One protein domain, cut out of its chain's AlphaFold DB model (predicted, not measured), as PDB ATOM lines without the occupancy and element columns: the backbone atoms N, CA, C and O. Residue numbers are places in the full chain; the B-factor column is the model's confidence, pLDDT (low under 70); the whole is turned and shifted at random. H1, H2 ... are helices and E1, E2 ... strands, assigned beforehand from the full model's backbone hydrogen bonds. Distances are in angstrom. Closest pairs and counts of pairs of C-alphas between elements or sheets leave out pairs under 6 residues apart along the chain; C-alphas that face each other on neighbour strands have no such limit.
ATOM      1  N   THR A  14      37.580  33.982  -5.379       84.75
ATOM      2  CA  THR A  14      36.182  34.168  -4.961       84.75
ATOM      3  C   THR A  14      35.191  33.662  -6.005       84.75
ATOM      4  O   THR A  14      34.234  32.983  -5.645       84.75
ATOM      5  N   ALA A  15      35.412  33.969  -7.287       85.88
ATOM      6  CA  ALA A  15      34.530  33.519  -8.361       85.88
ATOM      7  C   ALA A  15      34.514  31.989  -8.463       85.88
ATOM      8  O   ALA A  15      33.444  31.398  -8.553       85.88
ATOM      9  N   ALA A  16      35.682  31.353  -8.354       87.75
ATOM     10  CA  ALA A  16      35.796  29.897  -8.341       87.75
ATOM     11  C   ALA A  16      35.091  29.264  -7.132       87.75
ATOM     12  O   ALA A  16      34.337  28.304  -7.288       87.75
ATOM     13  N   ALA A  17      35.245  29.839  -5.936       87.88
ATOM     14  CA  ALA A  17      34.525  29.371  -4.754       87.88
ATOM     15  C   ALA A  17      32.997  29.461  -4.940       87.88
ATOM     16  O   ALA A  17      32.287  28.497  -4.665       87.88
ATOM     17  N   ILE A  18      32.489  30.585  -5.459       90.88
ATOM     18  CA  ILE A  18      31.054  30.781  -5.726       90.88
ATOM     19  C   ILE A  18      30.548  29.764  -6.750       90.88
ATOM     20  O   ILE A  18      29.544  29.099  -6.507       90.88
ATOM     21  N   GLU A  19      31.256  29.617  -7.870       91.44
ATOM     22  CA  GLU A  19      30.920  28.673  -8.938       91.44
ATOM     23  C   GLU A  19      30.881  27.231  -8.419       91.44
ATOM     24  O   GLU A  19      29.940  26.498  -8.715       91.44
ATOM     25  N   THR A  20      31.841  26.844  -7.576       92.75
ATOM     26  CA  THR A  20      31.889  25.506  -6.959       92.75
ATOM     27  C   THR A  20      30.692  25.271  -6.043       92.75
ATOM     28  O   THR A  20      30.076  24.210  -6.084       92.75
ATOM     29  N   VAL A  21      30.318  26.252  -5.216       91.81
ATOM     30  CA  VAL A  21      29.155  26.123  -4.321       91.81
ATOM     31  C   VAL A  21      27.847  26.072  -5.114       91.81
ATOM     32  O   VAL A  21      26.957  25.298  -4.752       91.81
ATOM     33  N   ALA A  22      27.748  26.851  -6.197       91.62
ATOM     34  CA  ALA A  22      26.585  26.904  -7.080       91.62
ATOM     35  C   ALA A  22      26.380  25.593  -7.850       91.62
ATOM     36  O   ALA A  22      25.294  25.025  -7.849       91.62
ATOM     37  N   THR A  23      27.434  25.124  -8.517       93.75
ATOM     38  CA  THR A  23      27.364  24.022  -9.490       93.75
ATOM     39  C   THR A  23      27.644  22.665  -8.862       93.75
ATOM     40  O   THR A  23      27.331  21.636  -9.456       93.75
ATOM     41  N   ARG A  24      28.273  22.655  -7.680       92.62
ATOM     42  CA  ARG A  24      28.857  21.470  -7.032       92.62
ATOM     43  C   ARG A  24      29.920  20.760  -7.872       92.62
ATOM     44  O   ARG A  24      30.365  19.684  -7.488       92.62
ATOM     45  N   GLN A  25      30.366  21.373  -8.965       95.12
ATOM     46  CA  GLN A  25      31.462  20.869  -9.775       95.12
ATOM     47  C   GLN A  25      32.793  21.422  -9.258       95.12
ATOM     48  O   GLN A  25      32.848  22.588  -8.853       95.12
ATOM     49  N   PRO A  26      33.876  20.621  -9.265       95.25
ATOM     50  CA  PRO A  26      35.197  21.110  -8.910       95.25
ATOM     51  C   PRO A  26      35.634  22.271  -9.806       95.25
ATOM     52  O   PRO A  26      35.495  22.215 -11.027       95.25
ATOM     53  N   THR A  27      36.235  23.301  -9.215       94.44
ATOM     54  CA  THR A  27      36.876  24.387  -9.971       94.44
ATOM     55  C   THR A  27      38.306  24.589  -9.497       94.44
ATOM     56  O   THR A  27      38.660  24.219  -8.379       94.44
ATOM     57  N   SER A  28      39.166  25.147 -10.351       91.31
ATOM     58  CA  SER A  28      40.563  25.420  -9.998       91.31
ATOM     59  C   SER A  28      40.993  26.821 -10.416       91.31
ATOM     60  O   SER A  28      40.556  27.336 -11.445       91.31
ATOM     61  N   VAL A  29      41.856  27.435  -9.602       89.81
ATOM     62  CA  VAL A  29      42.490  28.738  -9.859       89.81
ATOM     63  C   VAL A  29      43.962  28.642  -9.481       89.81
ATOM     64  O   VAL A  29      44.307  28.607  -8.297       89.81
ATOM     65  N   GLY A  30      44.838  28.608 -10.487       89.50
ATOM     66  CA  GLY A  30      46.251  28.288 -10.275       89.50
ATOM     67  C   GLY A  30      46.395  26.915  -9.612       89.50
ATOM     68  O   GLY A  30      45.761  25.957 -10.045       89.50
ATOM     69  N   ALA A  31      47.175  26.840  -8.533       88.75
ATOM     70  CA  ALA A  31      47.389  25.615  -7.756       88.75
ATOM     71  C   ALA A  31      46.290  25.311  -6.712       88.75
ATOM     72  O   ALA A  31      46.439  24.386  -5.917       88.75
ATOM     73  N   LEU A  32      45.215  26.105  -6.661       93.50
ATOM     74  CA  LEU A  32      44.107  25.890  -5.730       93.50
ATOM     75  C   LEU A  32      42.981  25.116  -6.406       93.50
ATOM     76  O   LEU A  32      42.542  25.504  -7.490       93.50
ATOM     77  N   THR A  33      42.446  24.112  -5.716       95.38
ATOM     78  CA  THR A  33      41.265  23.361  -6.162       95.38
ATOM     79  C   THR A  33      40.142  23.494  -5.144       95.38
ATOM     80  O   THR A  33      40.343  23.289  -3.949       95.38
ATOM     81  N   PHE A  34      38.952  23.821  -5.624       95.56
ATOM     82  CA  PHE A  34      37.740  23.975  -4.838       95.56
ATOM     83  C   PHE A  34      36.830  22.781  -5.107       95.56
ATOM     84  O   PHE A  34      36.566  22.462  -6.267       95.56
ATOM     85  N   THR A  35      36.341  22.128  -4.056       97.25
ATOM     86  CA  THR A  35      35.389  21.010  -4.161       97.25
ATOM     87  C   THR A  35      34.257  21.164  -3.156       97.25
ATOM     88  O   THR A  35      34.401  21.871  -2.161       97.25
ATOM     89  N   VAL A  36      33.116  20.515  -3.402       96.25
ATOM     90  CA  VAL A  36      32.075  20.326  -2.386       96.25
ATOM     91  C   VAL A  36      31.815  18.836  -2.229       96.25
ATOM     92  O   VAL A  36      31.320  18.189  -3.144       96.25
ATOM     93  N   GLU A  37      32.119  18.307  -1.050       95.50
ATOM     94  CA  GLU A  37      31.991  16.890  -0.709       95.50
ATOM     95  C   GLU A  37      31.143  16.776   0.555       95.50
ATOM     96  O   GLU A  37      31.404  17.465   1.540       95.50
ATOM     97  N   SER A  38      30.095  15.951   0.524       93.94
ATOM     98  CA  SER A  38      29.233  15.689   1.692       93.94
ATOM     99  C   SER A  38      28.730  16.956   2.409       93.94
ATOM    100  O   SER A  38      28.628  17.005   3.632       93.94
ATOM    101  N   GLY A  39      28.431  18.015   1.648       92.31
ATOM    102  CA  GLY A  39      27.959  19.288   2.202       92.31
ATOM    103  C   GLY A  39      29.050  20.170   2.817       92.31
ATOM    104  O   GLY A  39      28.718  21.122   3.513       92.31
ATOM    105  N   ILE A  40      30.328  19.901   2.558       94.69
ATOM    106  CA  ILE A  40      31.466  20.714   2.996       94.69
ATOM    107  C   ILE A  40      32.184  21.236   1.754       94.69
ATOM    108  O   ILE A  40      32.562  20.453   0.885       94.69
ATOM    109  N   MET A  41      32.377  22.553   1.656       95.44
ATOM    110  CA  MET A  41      33.279  23.115   0.653       95.44
ATOM    111  C   MET A  41      34.712  22.981   1.149       95.44
ATOM    112  O   MET A  41      35.030  23.405   2.260       95.44
ATOM    113  N   PHE A  42      35.582  22.457   0.297       96.94
ATOM    114  CA  PHE A  42      37.008  22.399   0.537       96.94
ATOM    115  C   PHE A  42      37.772  23.297  -0.422       96.94
ATOM    116  O   PHE A  42      37.421  23.418  -1.593       96.94
ATOM    117  N   ILE A  43      38.857  23.875   0.082       95.75
ATOM    118  CA  ILE A  43      39.905  24.500  -0.723       95.75
ATOM    119  C   ILE A  43      41.175  23.695  -0.486       95.75
ATOM    120  O   ILE A  43      41.730  23.725   0.613       95.75
ATOM    121  N   ARG A  44      41.611  22.945  -1.496       96.50
ATOM    122  CA  ARG A  44      42.880  22.223  -1.490       96.50
ATOM    123  C   ARG A  44      44.001  23.176  -1.896       96.50
ATOM    124  O   ARG A  44      43.915  23.831  -2.934       96.50
ATOM    125  N   LEU A  45      45.025  23.243  -1.055       94.44
ATOM    126  CA  LEU A  45      46.256  23.996  -1.280       94.44
ATOM    127  C   LEU A  45      47.283  23.129  -2.033       94.44
ATOM    128  O   LEU A  45      47.149  21.901  -2.012       94.44
ATOM    129  N   PRO A  46      48.321  23.723  -2.656       93.00
ATOM    130  CA  PRO A  46      49.389  22.958  -3.305       93.00
ATOM    131  C   PRO A  46      50.074  21.933  -2.384       93.00
ATOM    132  O   PRO A  46      50.406  20.847  -2.845       93.00
ATOM    133  N   SER A  47      50.174  22.215  -1.081       89.38
ATOM    134  CA  SER A  47      50.667  21.280  -0.053       89.38
ATOM    135  C   SER A  47      49.786  20.036   0.152       89.38
ATOM    136  O   SER A  47      50.147  19.116   0.877       89.38
ATOM    137  N   GLY A  48      48.579  20.008  -0.420       92.19
ATOM    138  CA  GLY A  48      47.570  18.979  -0.174       92.19
ATOM    139  C   GLY A  48      46.665  19.255   1.030       92.19
ATOM    140  O   GLY A  48      45.598  18.643   1.120       92.19
ATOM    141  N   ARG A  49      47.009  20.216   1.906       94.12
ATOM    142  CA  ARG A  49      46.130  20.660   3.002       94.12
ATOM    143  C   ARG A  49      44.782  21.131   2.452       94.12
ATOM    144  O   ARG A  49      44.707  21.767   1.399       94.12
ATOM    145  N   ARG A  50      43.709  20.857   3.197       96.12
ATOM    146  CA  ARG A  50      42.340  21.252   2.848       96.12
ATOM    147  C   ARG A  50      41.773  22.212   3.889       96.12
ATOM    148  O   ARG A  50      41.706  21.875   5.066       96.12
ATOM    149  N   LEU A  51      41.328  23.386   3.450       95.06
ATOM    150  CA  LEU A  51      40.521  24.299   4.263       95.06
ATOM    151  C   LEU A  51      39.047  23.926   4.108       95.06
ATOM    152  O   LEU A  51      38.578  23.838   2.976       95.06
ATOM    153  N   ALA A  52      38.334  23.709   5.213       94.81
ATOM    154  CA  ALA A  52      36.959  23.211   5.214       94.81
ATOM    155  C   ALA A  52      35.947  24.294   5.618       94.81
ATOM    156  O   ALA A  52      36.135  24.997   6.609       94.81
ATOM    157  N   TYR A  53      34.841  24.373   4.880       93.88
ATOM    158  CA  TYR A  53      33.732  25.295   5.111       93.88
ATOM    159  C   TYR A  53      32.416  24.506   5.100       93.88
ATOM    160  O   TYR A  53      31.961  24.041   4.054       93.88
ATOM    161  N   VAL A  54      31.816  24.312   6.275       93.69
ATOM    162  CA  VAL A  54      30.672  23.407   6.475       93.69
ATOM    163  C   VAL A  54      29.366  24.030   5.983       93.69
ATOM    164  O   VAL A  54      29.086  25.190   6.269       93.69
ATOM    165  N   LYS A  55      28.543  23.250   5.272       92.38
ATOM    166  CA  LYS A  55      27.245  23.652   4.700       92.38
ATOM    167  C   LYS A  55      27.314  25.005   3.977       92.38
ATOM    168  O   LYS A  55      26.623  25.952   4.367       92.38
ATOM    169  N   PRO A  56      28.142  25.107   2.923       92.44
ATOM    170  CA  PRO A  56      28.303  26.339   2.176       92.44
ATOM    171  C   PRO A  56      26.986  26.702   1.472       92.44
ATOM    172  O   PRO A  56      26.370  25.864   0.809       92.44
ATOM    173  N   LYS A  57      26.553  27.958   1.593       90.38
ATOM    174  CA  LYS A  57      25.384  28.502   0.887       90.38
ATOM    175  C   LYS A  57      25.718  29.843   0.261       90.38
ATOM    176  O   LYS A  57      26.433  30.644   0.863       90.38
ATOM    177  N   LEU A  58      25.169  30.101  -0.920       89.25
ATOM    178  CA  LEU A  58      25.227  31.426  -1.524       89.25
ATOM    179  C   LEU A  58      24.234  32.354  -0.822       89.25
ATOM    180  O   LEU A  58      23.135  31.941  -0.461       89.25
ATOM    181  N   GLY A  59      24.631  33.604  -0.631       82.44
ATOM    182  CA  GLY A  59      23.767  34.664  -0.131       82.44
ATOM    183  C   GLY A  59      24.238  36.021  -0.631       82.44
ATOM    184  O   GLY A  59      25.259  36.124  -1.309       82.44
ATOM    185  N   GLU A  60      23.538  37.081  -0.259       77.75
ATOM    186  CA  GLU A  60      23.871  38.438  -0.691       77.75
ATOM    187  C   GLU A  60      24.718  39.174   0.355       77.75
ATOM    188  O   GLU A  60      24.500  39.095   1.575       77.75
ATOM    189  N   ASN A  61      25.744  39.876  -0.126       67.69
ATOM    190  CA  ASN A  61      26.510  40.806   0.684       67.69
ATOM    191  C   ASN A  61      25.766  42.150   0.800       67.69
ATOM    192  O   ASN A  61      24.840  42.444   0.052       67.69
ATOM    193  N   ARG A  62      26.206  43.000   1.733       65.88
ATOM    194  CA  ARG A  62      25.611  44.329   1.984       65.88
ATOM    195  C   ARG A  62      25.698  45.320   0.807       65.88
ATOM    196  O   ARG A  62      25.144  46.402   0.901       65.88
ATOM    197  N   PHE A  63      26.427  44.971  -0.249       65.06
ATOM    198  CA  PHE A  63      26.657  45.771  -1.452       65.06
ATOM    199  C   PHE A  63      26.032  45.123  -2.706       65.06
ATOM    200  O   PHE A  63      26.426  45.454  -3.818       65.06
ATOM    201  N   GLY A  64      25.118  44.154  -2.544       64.19
ATOM    202  CA  GLY A  64      24.428  43.481  -3.656       64.19
ATOM    203  C   GLY A  64      25.256  42.436  -4.420       64.19
ATOM    204  O   GLY A  64      24.801  41.900  -5.423       64.19
ATOM    205  N   GLY A  65      26.472  42.117  -3.970       67.94
ATOM    206  CA  GLY A  65      27.303  41.066  -4.564       67.94
ATOM    207  C   GLY A  65      27.092  39.691  -3.919       67.94
ATOM    208  O   GLY A  65      26.747  39.581  -2.742       67.94
ATOM    209  N   THR A  66      27.372  38.618  -4.661       75.06
ATOM    210  CA  THR A  66      27.299  37.243  -4.144       75.06
ATOM    211  C   THR A  66      28.344  36.998  -3.045       75.06
ATOM    212  O   THR A  66      29.519  37.348  -3.174       75.06
ATOM    213  N   SER A  67      27.917  36.372  -1.953       80.06
ATOM    214  CA  SER A  67      28.742  35.950  -0.818       80.06
ATOM    215  C   SER A  67      28.523  34.478  -0.502       80.06
ATOM    216  O   SER A  67      27.497  33.902  -0.863       80.06
ATOM    217  N   ILE A  68      29.488  33.871   0.185       86.75
ATOM    218  CA  ILE A  68      29.373  32.502   0.681       86.75
ATOM    219  C   ILE A  68      29.118  32.582   2.181       86.75
ATOM    220  O   ILE A  68      29.771  33.334   2.899       86.75
ATOM    221  N   THR A  69      28.167  31.807   2.666       89.44
ATOM    222  CA  THR A  69      27.937  31.577   4.090       89.44
ATOM    223  C   THR A  69      28.259  30.132   4.416       89.44
ATOM    224  O   THR A  69      28.119  29.266   3.556       89.44
ATOM    225  N   HIS A  70      28.707  29.866   5.633       89.38
ATOM    226  CA  HIS A  70      28.987  28.517   6.112       89.38
ATOM    227  C   HIS A  70      28.722  28.436   7.614       89.38
ATOM    228  O   HIS A  70      28.680  29.453   8.304       89.38
ATOM    229  N   GLU A  71      28.542  27.235   8.140       89.00
ATOM    230  CA  GLU A  71      28.464  27.012   9.580       89.00
ATOM    231  C   GLU A  71      29.872  26.968  10.185       89.00
ATOM    232  O   GLU A  71      30.838  26.518   9.562       89.00
ATOM    233  N   GLY A  72      29.997  27.470  11.408       87.50
ATOM    234  CA  GLY A  72      31.231  27.404  12.176       87.50
ATOM    235  C   GLY A  72      31.059  27.951  13.585       87.50
ATOM    236  O   GLY A  72      29.975  28.383  13.985       87.50
ATOM    237  N   ILE A  73      32.150  27.923  14.343       84.69
ATOM    238  CA  ILE A  73      32.173  28.414  15.719       84.69
ATOM    239  C   ILE A  73      32.249  29.945  15.705       84.69
ATOM    240  O   ILE A  73      33.150  30.532  15.107       84.69
ATOM    241  N   ARG A  74      31.291  30.591  16.370       82.62
ATOM    242  CA  ARG A  74      31.262  32.039  16.612       82.62
ATOM    243  C   ARG A  74      31.840  32.364  17.993       82.62
ATOM    244  O   ARG A  74      32.183  31.474  18.778       82.62
ATOM    245  N   THR A  75      31.911  33.655  18.311       79.25
ATOM    246  CA  THR A  75      32.258  34.147  19.650       79.25
ATOM    247  C   THR A  75      31.421  33.441  20.720       79.25
ATOM    248  O   THR A  75      30.213  33.260  20.559       79.25
ATOM    249  N   GLY A  76      32.071  33.001  21.799       81.56
ATOM    250  CA  GLY A  76      31.417  32.241  22.868       81.56
ATOM    251  C   GLY A  76      31.222  30.748  22.574       81.56
ATOM    252  O   GLY A  76      30.382  30.123  23.210       81.56
ATOM    253  N   ARG A  77      31.975  30.171  21.621       81.06
ATOM    254  CA  ARG A  77      31.978  28.728  21.285       81.06
ATOM    255  C   ARG A  77      30.634  28.172  20.790       81.06
ATOM    256  O   ARG A  77      30.424  26.963  20.790       81.06
ATOM    257  N   LYS A  78      29.724  29.037  20.338       83.81
ATOM    258  CA  LYS A  78      28.424  28.629  19.790       83.81
ATOM    259  C   LYS A  78      28.524  28.398  18.286       83.81
ATOM    260  O   LYS A  78      29.137  29.197  17.577       83.81
ATOM    261  N   TRP A  79      27.887  27.338  17.796       86.38
ATOM    262  CA  TRP A  79      27.697  27.132  16.363       86.38
ATOM    263  C   TRP A  79      26.777  28.207  15.791       86.38
ATOM    264  O   TRP A  79      25.773  28.579  16.396       86.38
ATOM    265  N   GLY A  80      27.114  28.710  14.611       86.69
ATOM    266  CA  GLY A  80      26.253  29.632  13.894       86.69
ATOM    267  C   GLY A  80      26.711  29.869  12.467       86.69
ATOM    268  O   GLY A  80      27.744  29.368  12.027       86.69
ATOM    269  N   LEU A  81      25.917  30.658  11.745       87.25
ATOM    270  CA  LEU A  81      26.219  31.036  10.373       87.25
ATOM    271  C   LEU A  81      27.294  32.130  10.347       87.25
ATOM    272  O   LEU A  81      27.157  33.182  10.975       87.25
ATOM    273  N   LEU A  82      28.353  31.878   9.589       85.44
ATOM    274  CA  LEU A  82      29.443  32.795   9.302       85.44
ATOM    275  C   LEU A  82      29.336  33.249   7.849       85.44
ATOM    276  O   LEU A  82      29.136  32.441   6.942       85.44
ATOM    277  N   LYS A  83      29.466  34.559   7.625       82.62
ATOM    278  CA  LYS A  83      29.601  35.123   6.280       82.62
ATOM    279  C   LYS A  83      31.075  35.139   5.901       82.62
ATOM    280  O   LYS A  83      31.905  35.673   6.633       82.62
ATOM    281  N   THR A  84      31.380  34.626   4.724       77.06
ATOM    282  CA  THR A  84      32.705  34.665   4.122       77.06
ATOM    283  C   THR A  84      32.654  35.478   2.841       77.06
ATOM    284  O   THR A  84      31.893  35.210   1.912       77.06
ATOM    285  N   CYS A  85      33.505  36.494   2.791       74.38
ATOM    286  CA  CYS A  85      33.796  37.243   1.579       74.38
ATOM    287  C   CYS A  85      35.140  36.796   0.991       74.38
ATOM    288  O   CYS A  85      35.931  36.116   1.653       74.38
ATOM    289  N   GLY A  86      35.432  37.243  -0.234       74.19
ATOM    290  CA  GLY A  86      36.708  36.970  -0.900       74.19
ATOM    291  C   GLY A  86      37.935  37.319  -0.053       74.19
ATOM    292  O   GLY A  86      38.895  36.559  -0.040       74.19
ATOM    293  N   ARG A  87      37.881  38.408   0.731       79.38
ATOM    294  CA  ARG A  87      38.982  38.818   1.621       79.38
ATOM    295  C   ARG A  87      39.315  37.743   2.659       79.38
ATOM    296  O   ARG A  87      40.480  37.400   2.807       79.38
ATOM    297  N   LYS A  88      38.302  37.170   3.320       84.44
ATOM    298  CA  LYS A  88      38.517  36.148   4.356       84.44
ATOM    299  C   LYS A  88      39.016  34.825   3.772       84.44
ATOM    300  O   LYS A  88      39.836  34.161   4.394       84.44
ATOM    301  N   LEU A  89      38.563  34.456   2.568       87.19
ATOM    302  CA  LEU A  89      39.127  33.304   1.852       87.19
ATOM    303  C   LEU A  89      40.610  33.518   1.558       87.19
ATOM    304  O   LEU A  89      41.419  32.646   1.856       87.19
ATOM    305  N   THR A  90      40.963  34.677   0.999       88.88
ATOM    306  CA  THR A  90      42.353  35.016   0.684       88.88
ATOM    307  C   THR A  90      43.229  34.994   1.933       88.88
ATOM    308  O   THR A  90      44.280  34.368   1.903       88.88
ATOM    309  N   GLU A  91      42.778  35.598   3.033       89.44
ATOM    310  CA  GLU A  91      43.489  35.593   4.318       89.44
ATOM    311  C   GLU A  91      43.761  34.166   4.817       89.44
ATOM    312  O   GLU A  91      44.913  33.818   5.071       89.44
ATOM    313  N   ASN A  92      42.732  33.310   4.871       92.44
ATOM    314  CA  ASN A  92      42.885  31.924   5.321       92.44
ATOM    315  C   ASN A  92      43.846  31.126   4.421       92.44
ATOM    316  O   ASN A  92      44.629  30.321   4.920       92.44
ATOM    317  N   ILE A  93      43.786  31.332   3.100       92.00
ATOM    318  CA  ILE A  93      44.681  30.671   2.139       92.00
ATOM    319  C   ILE A  93      46.129  31.113   2.368       92.00
ATOM    320  O   ILE A  93      47.007  30.260   2.451       92.00
ATOM    321  N   VAL A  94      46.378  32.421   2.475       92.75
ATOM    322  CA  VAL A  94      47.727  32.973   2.678       92.75
ATOM    323  C   VAL A  94      48.317  32.476   3.994       92.75
ATOM    324  O   VAL A  94      49.427  31.955   3.992       92.75
ATOM    325  N   GLN A  95      47.562  32.545   5.093       91.75
ATOM    326  CA  GLN A  95      48.005  32.042   6.398       91.75
ATOM    327  C   GLN A  95      48.323  30.541   6.364       91.75
ATOM    328  O   GLN A  95      49.322  30.101   6.930       91.75
ATOM    329  N   ALA A  96      47.489  29.742   5.693       91.44
ATOM    330  CA  ALA A  96      47.701  28.304   5.609       91.44
ATOM    331  C   ALA A  96      48.928  27.938   4.762       91.44
ATOM    332  O   ALA A  96      49.683  27.066   5.183       91.44
ATOM    333  N   ILE A  97      49.150  28.622   3.633       89.94
ATOM    334  CA  ILE A  97      50.350  28.445   2.801       89.94
ATOM    335  C   ILE A  97      51.602  28.897   3.559       89.94
ATOM    336  O   ILE A  97      52.588  28.172   3.564       89.94
ATOM    337  N   ALA A  98      51.561  30.043   4.245       87.88
ATOM    338  CA  ALA A  98      52.681  30.509   5.063       87.88
ATOM    339  C   ALA A  98      53.054  29.475   6.135       87.88
ATOM    340  O   ALA A  98      54.228  29.168   6.321       87.88
ATOM    341  N   ARG A  99      52.054  28.866   6.788       86.88
ATOM    342  CA  ARG A  99      52.275  27.771   7.740       86.88
ATOM    343  C   ARG A  99      52.864  26.522   7.080       86.88
ATOM    344  O   ARG A  99      53.641  25.831   7.725       86.88
ATOM    345  N   ASP A 100      52.475  26.205   5.849       88.06
ATOM    346  CA  ASP A 100      53.020  25.051   5.122       88.06
ATOM    347  C   ASP A 100      54.499  25.257   4.790       88.06
ATOM    348  O   ASP A 100      55.315  24.406   5.129       88.06
ATOM    349  N   ILE A 101      54.851  26.433   4.262       83.56
ATOM    350  CA  ILE A 101      56.244  26.834   4.007       83.56
ATOM    351  C   ILE A 101      57.063  26.781   5.301       83.56
ATOM    352  O   ILE A 101      58.182  26.276   5.318       83.56
ATOM    353  N   LEU A 102      56.494  27.273   6.403       80.25
ATOM    354  CA  LEU A 102      57.161  27.275   7.698       80.25
ATOM    355  C   LEU A 102      57.493  25.870   8.201       80.25
ATOM    356  O   LEU A 102      58.600  25.650   8.675       80.25
ATOM    357  N   ILE A 103      56.553  24.926   8.084       79.56
ATOM    358  CA  ILE A 103      56.758  23.524   8.477       79.56
ATOM    359  C   ILE A 103      57.816  22.859   7.590       79.56
ATOM    360  O   ILE A 103      58.632  22.097   8.089       79.56
ATOM    361  N   GLU A 104      57.848  23.158   6.292       73.12
ATOM    362  CA  GLU A 104      58.924  22.679   5.410       73.12
ATOM    363  C   GLU A 104      60.295  23.271   5.791       73.12
ATOM    364  O   GLU A 104      61.328  22.656   5.541       73.12
ATOM    365  N   THR A 105      60.302  24.432   6.456       64.88
ATOM    366  CA  THR A 105      61.500  25.186   6.858       64.88
ATOM    367  C   THR A 105      61.948  24.893   8.299       64.88
ATOM    368  O   THR A 105      62.913  25.501   8.751       64.88
ATOM    369  N   THR A 106      61.320  23.975   9.058       55.94
ATOM    370  CA  THR A 106      61.654  23.694  10.481       55.94
ATOM    371  C   THR A 106      63.017  23.007  10.711       55.94
ATOM    372  O   THR A 106      63.109  21.987  11.390       55.94
ATOM    373  N   ALA A 107      64.087  23.582  10.167       54.72
ATOM    374  CA  ALA A 107      65.350  23.801  10.864       54.72
ATOM    375  C   ALA A 107      65.400  25.175  11.587       54.72
ATOM    376  O   ALA A 107      66.326  25.398  12.360       54.72
ATOM    377  N   ALA A 108      64.429  26.076  11.368       59.12
ATOM    378  CA  ALA A 108      64.398  27.422  11.963       59.12
ATOM    379  C   ALA A 108      63.676  27.483  13.328       59.12
ATOM    380  O   ALA A 108      62.634  26.845  13.523       59.12
ATOM    381  N   SER A 109      64.214  28.262  14.272       64.56
ATOM    382  CA  SER A 109      63.645  28.464  15.618       64.56
ATOM    383  C   SER A 109      62.446  29.430  15.602       64.56
ATOM    384  O   SER A 109      62.265  30.208  14.666       64.56
ATOM    385  N   VAL A 110      61.608  29.415  16.650       62.50
ATOM    386  CA  VAL A 110      60.456  30.340  16.776       62.50
ATOM    387  C   VAL A 110      60.901  31.809  16.723       62.50
ATOM    388  O   VAL A 110      60.179  32.647  16.183       62.50
ATOM    389  N   ASP A 111      62.103  32.108  17.220       63.00
ATOM    390  CA  ASP A 111      62.672  33.455  17.239       63.00
ATOM    391  C   ASP A 111      62.993  33.974  15.831       63.00
ATOM    392  O   ASP A 111      62.626  35.099  15.496       63.00
ATOM    393  N   GLU A 112      63.588  33.145  14.966       67.38
ATOM    394  CA  GLU A 112      63.892  33.522  13.575       67.38
ATOM    395  C   GLU A 112      62.620  33.834  12.780       67.38
ATOM    396  O   GLU A 112      62.574  34.758  11.966       67.38
ATOM    397  N   ILE A 113      61.552  33.093  13.060       66.88
ATOM    398  CA  ILE A 113      60.257  33.247  12.400       66.88
ATOM    399  C   ILE A 113      59.574  34.541  12.847       66.88
ATOM    400  O   ILE A 113      59.012  35.265  12.023       66.88
ATOM    401  N   CYS A 114      59.624  34.851  14.145       65.06
ATOM    402  CA  CYS A 114      59.114  36.111  14.678       65.06
ATOM    403  C   CYS A 114      59.858  37.309  14.080       65.06
ATOM    404  O   CYS A 114      59.210  38.285  13.710       65.06
ATOM    405  N   VAL A 115      61.182  37.210  13.913       69.12
ATOM    406  CA  VAL A 115      61.981  38.239  13.233       69.12
ATOM    407  C   VAL A 115      61.538  38.385  11.779       69.12
ATOM    408  O   VAL A 115      61.210  39.493  11.373       69.12
ATOM    409  N   LEU A 116      61.414  37.287  11.027       68.69
ATOM    410  CA  LEU A 116      61.005  37.326   9.617       68.69
ATOM    411  C   LEU A 116      59.610  37.944   9.410       68.69
ATOM    412  O   LEU A 116      59.380  38.654   8.433       68.69
ATOM    413  N   MET A 117      58.662  37.679  10.315       64.88
ATOM    414  CA  MET A 117      57.319  38.271  10.257       64.88
ATOM    415  C   MET A 117      57.281  39.736  10.714       64.88
ATOM    416  O   MET A 117      56.377  40.467  10.311       64.88
ATOM    417  N   ALA A 118      58.218  40.152  11.567       67.88
ATOM    418  CA  ALA A 118      58.298  41.506  12.110       67.88
ATOM    419  C   ALA A 118      59.157  42.452  11.257       67.88
ATOM    420  O   ALA A 118      59.024  43.670  11.371       67.88
ATOM    421  N   THR A 119      60.021  41.918  10.395       70.31
ATOM    422  CA  THR A 119      60.800  42.717   9.451       70.31
ATOM    423  C   THR A 119      59.904  43.221   8.328       70.31
ATOM    424  O   THR A 119      59.423  42.443   7.502       70.31
ATOM    425  N   VAL A 120      59.694  44.537   8.293       59.59
ATOM    426  CA  VAL A 120      59.140  45.220   7.123       59.59
ATOM    427  C   VAL A 120      60.165  45.060   5.997       59.59
ATOM    428  O   VAL A 120      61.299  45.499   6.168       59.59
ATOM    429  N   PRO A 121      59.827  44.396   4.883       70.38
ATOM    430  CA  PRO A 121      60.777  44.222   3.794       70.38
ATOM    431  C   PRO A 121      61.058  45.567   3.117       70.38
ATOM    432  O   PRO A 121      60.166  46.406   3.042       70.38
TER     433      PRO A 121
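Overview. This is residues 14 to 121 of the 139 residues of an uncharacterized protein of Corynebacterium sp. HMSC29G08 (UniProt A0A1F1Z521). A strongly twisted six-stranded sheet curls round helix H1, and the long helix H2 starts on the same face and runs away from the sheet. Beyond its far end sits the small helix H3, where residues 106 to 112 and 114 to 121 stick out. The 108 printed residues hold three named helices and six named strands in the order H1 E1 E2 E3 E4 E5 E6 H2 H3; the sheet's order is E1 E2 E3 E4 E5 E6, antiparallel throughout, and the class is mixed. The whole is only just loose, close to compact, with a radius of gyration of the C-alphas of 16.1 A and spans of 42 by 32 by 27 A.

Along the chain. The strands are E1, residues 27 to 29; E2, 32 to 37; E3, 40 to 44; E4, 50 to 60, 25.5 A long; E5, 66 to 73, 22.3 A; and E6, 79 to 84. H1 covers residues 14 to 23 from C-alpha 14 at (36.182, 34.168, -4.961), H2 residues 86 to 104, 27.2 A, and H3 residues 110 to 118, ending at C-alpha 118 (58.298, 41.506, 12.110).

Arrangement. The strands form a meander, each the antiparallel neighbour of the one before. N 29 and O 32 of E1 and E2 are 2.9 A apart, N 42 and O 35 of E3 and E2 2.8 A, N 53 and O 41 of E4 and E3 2.8 A, N 67 and O 59 of E5 and E4 2.7 A, and N 82 and O 70 of E6 and E5 2.8 A, each within hydrogen-bond range. E4 bends by 72 degrees at residue 55, pairing with E3 over residues 50 to 54 and with E5 over 54 to 60. H1 and H2 are on one face of the sheet, two layers; the closest C-alphas of H1 and E1 are those of Ala 16 and Thr 27, 5.8 A. H2 has a height over the sheet of 10.2 A. H1 and H2 are close but not clearly touching, C-alphas of Thr 14 and Gly 86 being closest at 5.0 A, and about perpendicular at 76 degrees. H3 is not on the sheet and only just apart from H2, at 8.2 A. In H1, H2 and H3 every O i to N i+4 pair is within hydrogen-bond range.

Size, cuts and confidence. The C-alphas farthest apart, of Gly 64 and Ala 107, are 47.7 A apart. The printed part has no cut, and no link is long. Confidence is under 70 at residues 61 to 65, 105 to 118 and 120.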